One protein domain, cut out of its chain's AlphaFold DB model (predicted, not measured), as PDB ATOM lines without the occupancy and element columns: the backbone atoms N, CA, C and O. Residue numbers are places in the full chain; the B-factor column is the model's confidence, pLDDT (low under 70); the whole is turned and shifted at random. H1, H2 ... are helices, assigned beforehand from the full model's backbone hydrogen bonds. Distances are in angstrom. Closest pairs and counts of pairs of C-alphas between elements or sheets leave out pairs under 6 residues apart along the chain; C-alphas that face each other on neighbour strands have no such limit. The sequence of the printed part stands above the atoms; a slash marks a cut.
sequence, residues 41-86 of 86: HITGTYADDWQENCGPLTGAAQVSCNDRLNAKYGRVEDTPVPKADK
ATOM      1  N   HIS A  41      55.917 102.746  63.402       85.69
ATOM      2  CA  HIS A  41      54.666 102.303  64.007       85.69
ATOM      3  C   HIS A  41      54.090 101.167  63.153       85.69
ATOM      4  O   HIS A  41      53.949 101.344  61.947       85.69
ATOM      5  N   ILE A  42      53.840  99.996  63.749       87.62
ATOM      6  CA  ILE A  42      53.347  98.813  63.032       87.62
ATOM      7  C   ILE A  42      52.030  98.375  63.662       87.62
ATOM      8  O   ILE A  42      52.020  97.880  64.792       87.62
ATOM      9  N   THR A  43      50.932  98.558  62.937       86.69
ATOM     10  CA  THR A  43      49.567  98.247  63.392       86.69
ATOM     11  C   THR A  43      49.044  96.924  62.834       86.69
ATOM     12  O   THR A  43      48.094  96.360  63.375       86.69
ATOM     13  N   GLY A  44      49.696  96.384  61.797       80.06
ATOM     14  CA  GLY A  44      49.375  95.082  61.203       80.06
ATOM     15  C   GLY A  44      48.961  95.159  59.735       80.06
ATOM     16  O   GLY A  44      49.126  94.173  59.014       80.06
ATOM     17  N   THR A  45      48.575  96.336  59.238       89.56
ATOM     18  CA  THR A  45      48.257  96.558  57.821       89.56
ATOM     19  C   THR A  45      49.344  97.384  57.142       89.56
ATOM     20  O   THR A  45      49.565  98.541  57.477       89.56
ATOM     21  N   TYR A  46      49.976  96.817  56.110       87.19
ATOM     22  CA  TYR A  46      51.067  97.482  55.387       87.19
ATOM     23  C   TYR A  46      50.680  98.856  54.816       87.19
ATOM     24  O   TYR A  46      51.481  99.780  54.865       87.19
ATOM     25  N   ALA A  47      49.475  98.991  54.249       89.19
ATOM     26  CA  ALA A  47      49.029 100.242  53.636       89.19
ATOM     27  C   ALA A  47      48.864 101.365  54.672       89.19
ATOM     28  O   ALA A  47      49.339 102.475  54.440       89.19
ATOM     29  N   ASP A  48      48.255 101.053  55.818       90.44
ATOM     30  CA  ASP A  48      48.055 102.006  56.913       90.44
ATOM     31  C   ASP A  48      49.405 102.421  57.511       90.44
ATOM     32  O   ASP A  48      49.706 103.612  57.619       90.44
ATOM     33  N   ASP A  49      50.280 101.445  57.768       90.94
ATOM     34  CA  ASP A  49      51.618 101.702  58.297       90.94
ATOM     35  C   ASP A  49      52.486 102.483  57.296       90.94
ATOM     36  O   ASP A  49      53.274 103.343  57.689       90.94
ATOM     37  N   TRP A  50      52.345 102.247  55.990       91.62
ATOM     38  CA  TRP A  50      53.041 103.041  54.975       91.62
ATOM     39  C   TRP A  50      52.546 104.485  54.964       91.62
ATOM     40  O   TRP A  50      53.360 105.413  54.954       91.62
ATOM     41  N   GLN A  51      51.228 104.682  55.000       92.31
ATOM     42  CA  GLN A  51      50.609 106.004  54.977       92.31
ATOM     43  C   GLN A  51      51.001 106.831  56.206       92.31
ATOM     44  O   GLN A  51      51.267 108.025  56.066       92.31
ATOM     45  N   GLU A  52      51.077 106.209  57.383       91.00
ATOM     46  CA  GLU A  52      51.451 106.869  58.636       91.00
ATOM     47  C   GLU A  52      52.960 107.150  58.726       91.00
ATOM     48  O   GLU A  52      53.363 108.271  59.039       91.00
ATOM     49  N   ASN A  53      53.808 106.163  58.418       91.06
ATOM     50  CA  ASN A  53      55.257 106.301  58.591       91.06
ATOM     51  C   ASN A  53      55.940 107.008  57.411       91.06
ATOM     52  O   ASN A  53      56.816 107.851  57.610       91.06
ATOM     53  N   CYS A  54      55.587 106.632  56.180       91.75
ATOM     54  CA  CYS A  54      56.318 107.010  54.967       91.75
ATOM     55  C   CYS A  54      55.563 108.022  54.092       91.75
ATOM     56  O   CYS A  54      56.197 108.751  53.326       91.75
ATOM     57  N   GLY A  55      54.235 108.102  54.212       91.75
ATOM     58  CA  GLY A  55      53.385 109.038  53.469       91.75
ATOM     59  C   GLY A  55      53.770 110.521  53.625       91.75
ATOM     60  O   GLY A  55      53.814 111.223  52.615       91.75
ATOM     61  N   PRO A  56      54.109 111.016  54.835       92.56
ATOM     62  CA  PRO A  56      54.540 112.403  55.035       92.56
ATOM     63  C   PRO A  56      55.963 112.707  54.536       92.56
ATOM     64  O   PRO A  56      56.348 113.872  54.436       92.56
ATOM     65  N   LEU A  57      56.769 111.675  54.267       90.75
ATOM     66  CA  LEU A  57      58.151 111.821  53.815       90.75
ATOM     67  C   LEU A  57      58.207 111.993  52.294       90.75
ATOM     68  O   LEU A  57      57.322 111.557  51.567       90.75
ATOM     69  N   THR A  58      59.290 112.587  51.789       90.25
ATOM     70  CA  THR A  58      59.531 112.719  50.342       90.25
ATOM     71  C   THR A  58      60.974 112.368  49.976       90.25
ATOM     72  O   THR A  58      61.867 112.336  50.828       90.25
ATOM     73  N   GLY A  59      61.206 112.066  48.696       88.62
ATOM     74  CA  GLY A  59      62.539 111.780  48.158       88.62
ATOM     75  C   GLY A  59      63.226 110.596  48.847       88.62
ATOM     76  O   GLY A  59      62.600 109.583  49.150       88.62
ATOM     77  N   ALA A  60      64.526 110.730  49.119       86.38
ATOM     78  CA  ALA A  60      65.342 109.657  49.695       86.38
ATOM     79  C   ALA A  60      64.863 109.188  51.084       86.38
ATOM     80  O   ALA A  60      65.024 108.018  51.427       86.38
ATOM     81  N   ALA A  61      64.242 110.073  51.871       85.69
ATOM     82  CA  ALA A  61      63.703 109.717  53.182       85.69
ATOM     83  C   ALA A  61      62.497 108.773  53.068       85.69
ATOM     84  O   ALA A  61      62.374 107.834  53.853       85.69
ATOM     85  N   GLN A  62      61.640 108.984  52.062       89.88
ATOM     86  CA  GLN A  62      60.510 108.097  51.793       89.88
ATOM     87  C   GLN A  62      60.980 106.726  51.301       89.88
ATOM     88  O   GLN A  62      60.472 105.718  51.780       89.88
ATOM     89  N   VAL A  63      61.982 106.683  50.414       88.19
ATOM     90  CA  VAL A  63      62.580 105.423  49.930       88.19
ATOM     91  C   VAL A  63      63.161 104.625  51.098       88.19
ATOM     92  O   VAL A  63      62.764 103.488  51.323       88.19
ATOM     93  N   SER A  64      63.993 105.256  51.932       86.75
ATOM     94  CA  SER A  64      64.581 104.591  53.102       86.75
ATOM     95  C   SER A  64      63.528 104.124  54.122       86.75
ATOM     96  O   SER A  64      63.673 103.057  54.721       86.75
ATOM     97  N   CYS A  65      62.451 104.890  54.323       89.31
ATOM     98  CA  CYS A  65      61.322 104.462  55.152       89.31
ATOM     99  C   CYS A  65      60.624 103.230  54.566       89.31
ATOM    100  O   CYS A  65      60.382 102.261  55.288       89.31
ATOM    101  N   ASN A  66      60.360 103.256  53.260       90.19
ATOM    102  CA  ASN A  66      59.709 102.176  52.535       90.19
ATOM    103  C   ASN A  66      60.511 100.874  52.627       90.19
ATOM    104  O   ASN A  66      59.939  99.836  52.940       90.19
ATOM    105  N   ASP A  67      61.834 100.931  52.461       89.19
ATOM    106  CA  ASP A  67      62.713  99.758  52.563       89.19
ATOM    107  C   ASP A  67      62.664  99.132  53.962       89.19
ATOM    108  O   ASP A  67      62.563  97.913  54.123       89.19
ATOM    109  N   ARG A  68      62.659  99.974  55.001       88.00
ATOM    110  CA  ARG A  68      62.553  99.521  56.394       88.00
ATOM    111  C   ARG A  68      61.187  98.907  56.694       88.00
ATOM    112  O   ARG A  68      61.125  97.911  57.418       88.00
ATOM    113  N   LEU A  69      60.107  99.475  56.157       89.44
ATOM    114  CA  LEU A  69      58.753  98.946  56.327       89.44
ATOM    115  C   LEU A  69      58.579  97.622  55.573       89.44
ATOM    116  O   LEU A  69      58.077  96.647  56.130       89.44
ATOM    117  N   ASN A  70      59.081  97.552  54.344       88.94
ATOM    118  CA  ASN A  70      59.131  96.341  53.531       88.94
ATOM    119  C   ASN A  70      59.854  95.201  54.260       88.94
ATOM    120  O   ASN A  70      59.299  94.106  54.391       88.94
ATOM    121  N   ALA A  71      61.019  95.486  54.849       86.44
ATOM    122  CA  ALA A  71      61.763  94.520  55.652       86.44
ATOM    123  C   ALA A  71      60.964  94.000  56.864       86.44
ATOM    124  O   ALA A  71      61.039  92.812  57.183       86.44
ATOM    125  N   LYS A  72      60.160  94.847  57.526       85.19
ATOM    126  CA  LYS A  72      59.286  94.424  58.642       85.19
ATOM    127  C   LYS A  72      58.166  93.488  58.202       85.19
ATOM    128  O   LYS A  72      57.799  92.591  58.954       85.19
ATOM    129  N   TYR A  73      57.665  93.680  56.990       86.25
ATOM    130  CA  TYR A  73      56.591  92.882  56.410       86.25
ATOM    131  C   TYR A  73      57.079  91.661  55.618       86.25
ATOM    132  O   TYR A  73      56.263  90.969  55.012       86.25
ATOM    133  N   GLY A  74      58.391  91.396  55.592       82.62
ATOM    134  CA  GLY A  74      58.969  90.326  54.775       82.62
ATOM    135  C   GLY A  74      58.781  90.544  53.270       82.62
ATOM    136  O   GLY A  74      58.882  89.597  52.492       82.62
ATOM    137  N   ARG A  75      58.491  91.782  52.853       72.38
ATOM    138  CA  ARG A  75      58.407  92.170  51.447       72.38
ATOM    139  C   ARG A  75      59.820  92.503  50.999       72.38
ATOM    140  O   ARG A  75      60.353  93.550  51.334       72.38
ATOM    141  N   VAL A  76      60.452  91.579  50.296       55.41
ATOM    142  CA  VAL A  76      61.659  91.878  49.521       55.41
ATOM    143  C   VAL A  76      61.161  92.564  48.252       55.41
ATOM    144  O   VAL A  76      60.217  92.052  47.656       55.41
ATOM    145  N   GLU A  77      61.681  93.760  47.961       56.78
ATOM    146  CA  GLU A  77      61.393  94.615  46.794       56.78
ATOM    147  C   GLU A  77      60.583  93.931  45.674       56.78
ATOM    148  O   GLU A  77      61.092  92.988  45.092       56.78
ATOM    149  N   ASP A  78      59.340  94.396  45.425       49.62
ATOM    150  CA  ASP A  78      58.583  94.329  44.141       49.62
ATOM    151  C   ASP A  78      57.044  94.360  44.277       49.62
ATOM    152  O   ASP A  78      56.323  94.144  43.304       49.62
ATOM    153  N   THR A  79      56.462  94.650  45.447       49.75
ATOM    154  CA  THR A  79      55.003  94.880  45.491       49.75
ATOM    155  C   THR A  79      54.705  96.372  45.361       49.75
ATOM    156  O   THR A  79      54.910  97.092  46.339       49.75
ATOM    157  N   PRO A  80      54.233  96.869  44.198       50.62
ATOM    158  CA  PRO A  80      53.786  98.250  44.087       50.62
ATOM    159  C   PRO A  80      52.729  98.520  45.161       50.62
ATOM    160  O   PRO A  80      51.745  97.787  45.278       50.62
ATOM    161  N   VAL A  81      52.969  99.551  45.975       55.94
ATOM    162  CA  VAL A  81      52.014 100.017  46.983       55.94
ATOM    163  C   VAL A  81      50.722 100.380  46.242       55.94
ATOM    164  O   VAL A  81      50.789 101.185  45.305       55.94
ATOM    165  N   PRO A  82      49.564  99.782  46.589       51.41
ATOM    166  CA  PRO A  82      48.295 100.173  45.997       51.41
ATOM    167  C   PRO A  82      48.128 101.676  46.180       51.41
ATOM    168  O   PRO A  82      48.263 102.183  47.295       51.41
ATOM    169  N   LYS A  83      47.886 102.404  45.086       46.31
ATOM    170  CA  LYS A  83      47.512 103.812  45.204       46.31
ATOM    171  C   LYS A  83      46.250 103.848  46.054       46.31
ATOM    172  O   LYS A  83      45.294 103.161  45.717       46.31
ATOM    173  N   ALA A  84      46.278 104.603  47.150       47.16
ATOM    174  CA  ALA A  84      45.068 104.903  47.895       47.16
ATOM    175  C   ALA A  84      44.079 105.535  46.906       47.16
ATOM    176  O   ALA A  84      44.325 106.636  46.403       47.16
ATOM    177  N   ASP A  85      43.036 104.783  46.551       40.84
ATOM    178  CA  ASP A  85      41.940 105.284  45.736       40.84
ATOM    179  C   ASP A  85      41.310 106.461  46.485       40.84
ATOM    180  O   ASP A  85      41.001 106.374  47.676       40.84
ATOM    181  N   LYS A  86      41.221 107.589  45.784       39.44
ATOM    182  CA  LYS A  86      40.561 108.801  46.257       39.44
ATOM    183  C   LYS A  86      39.080 108.746  45.926       39.44
ATOM    184  O   LYS A  86      38.767 108.319  44.793       39.44
TER     185      LYS A  86
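This is residues 41 to 86 of the 86 residues of an uncharacterized protein of Magnetospirillum molischianum DSM 120 (UniProt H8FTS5). A short helix, H1, and a longer one, H2, make a small helical hairpin with a tight turn between them, and a tail without a named element, residues 73 to 86, folds back past the two helices. The printed part has 46 residues with two named helices, H1 then H2, and no named strand. The class is all helix, though under half of the residues, 22 of 46, are in named elements. The whole is compact, with a radius of gyration of the C-alphas of 10.0 A and spans of 27 by 23 by 21 A.

H1, residues 46 to 53, and H2, residues 59 to 72, touch and form a hairpin. Their closest C-alphas, those of Trp 50 and Asn 66, are 7.2 A apart. H2 touches H1 with residues 65 to 69 alone. They run opposite ways at a steep tilt of 45 degrees. In both, every O i to N i+4 pair is within hydrogen-bond range.

H1 begins at C-alpha 46 (51.067, 97.482, 55.387) and is 10.3 A long. H2 is 20.5 A long and ends at C-alpha 72 (59.286, 94.424, 58.642).

The two C-alphas farthest apart, those of Gly 74 and Lys 86, are 27.4 A apart. The printed part has no cut. Confidence is low, with pLDDT under 70, at residues 76 to 86.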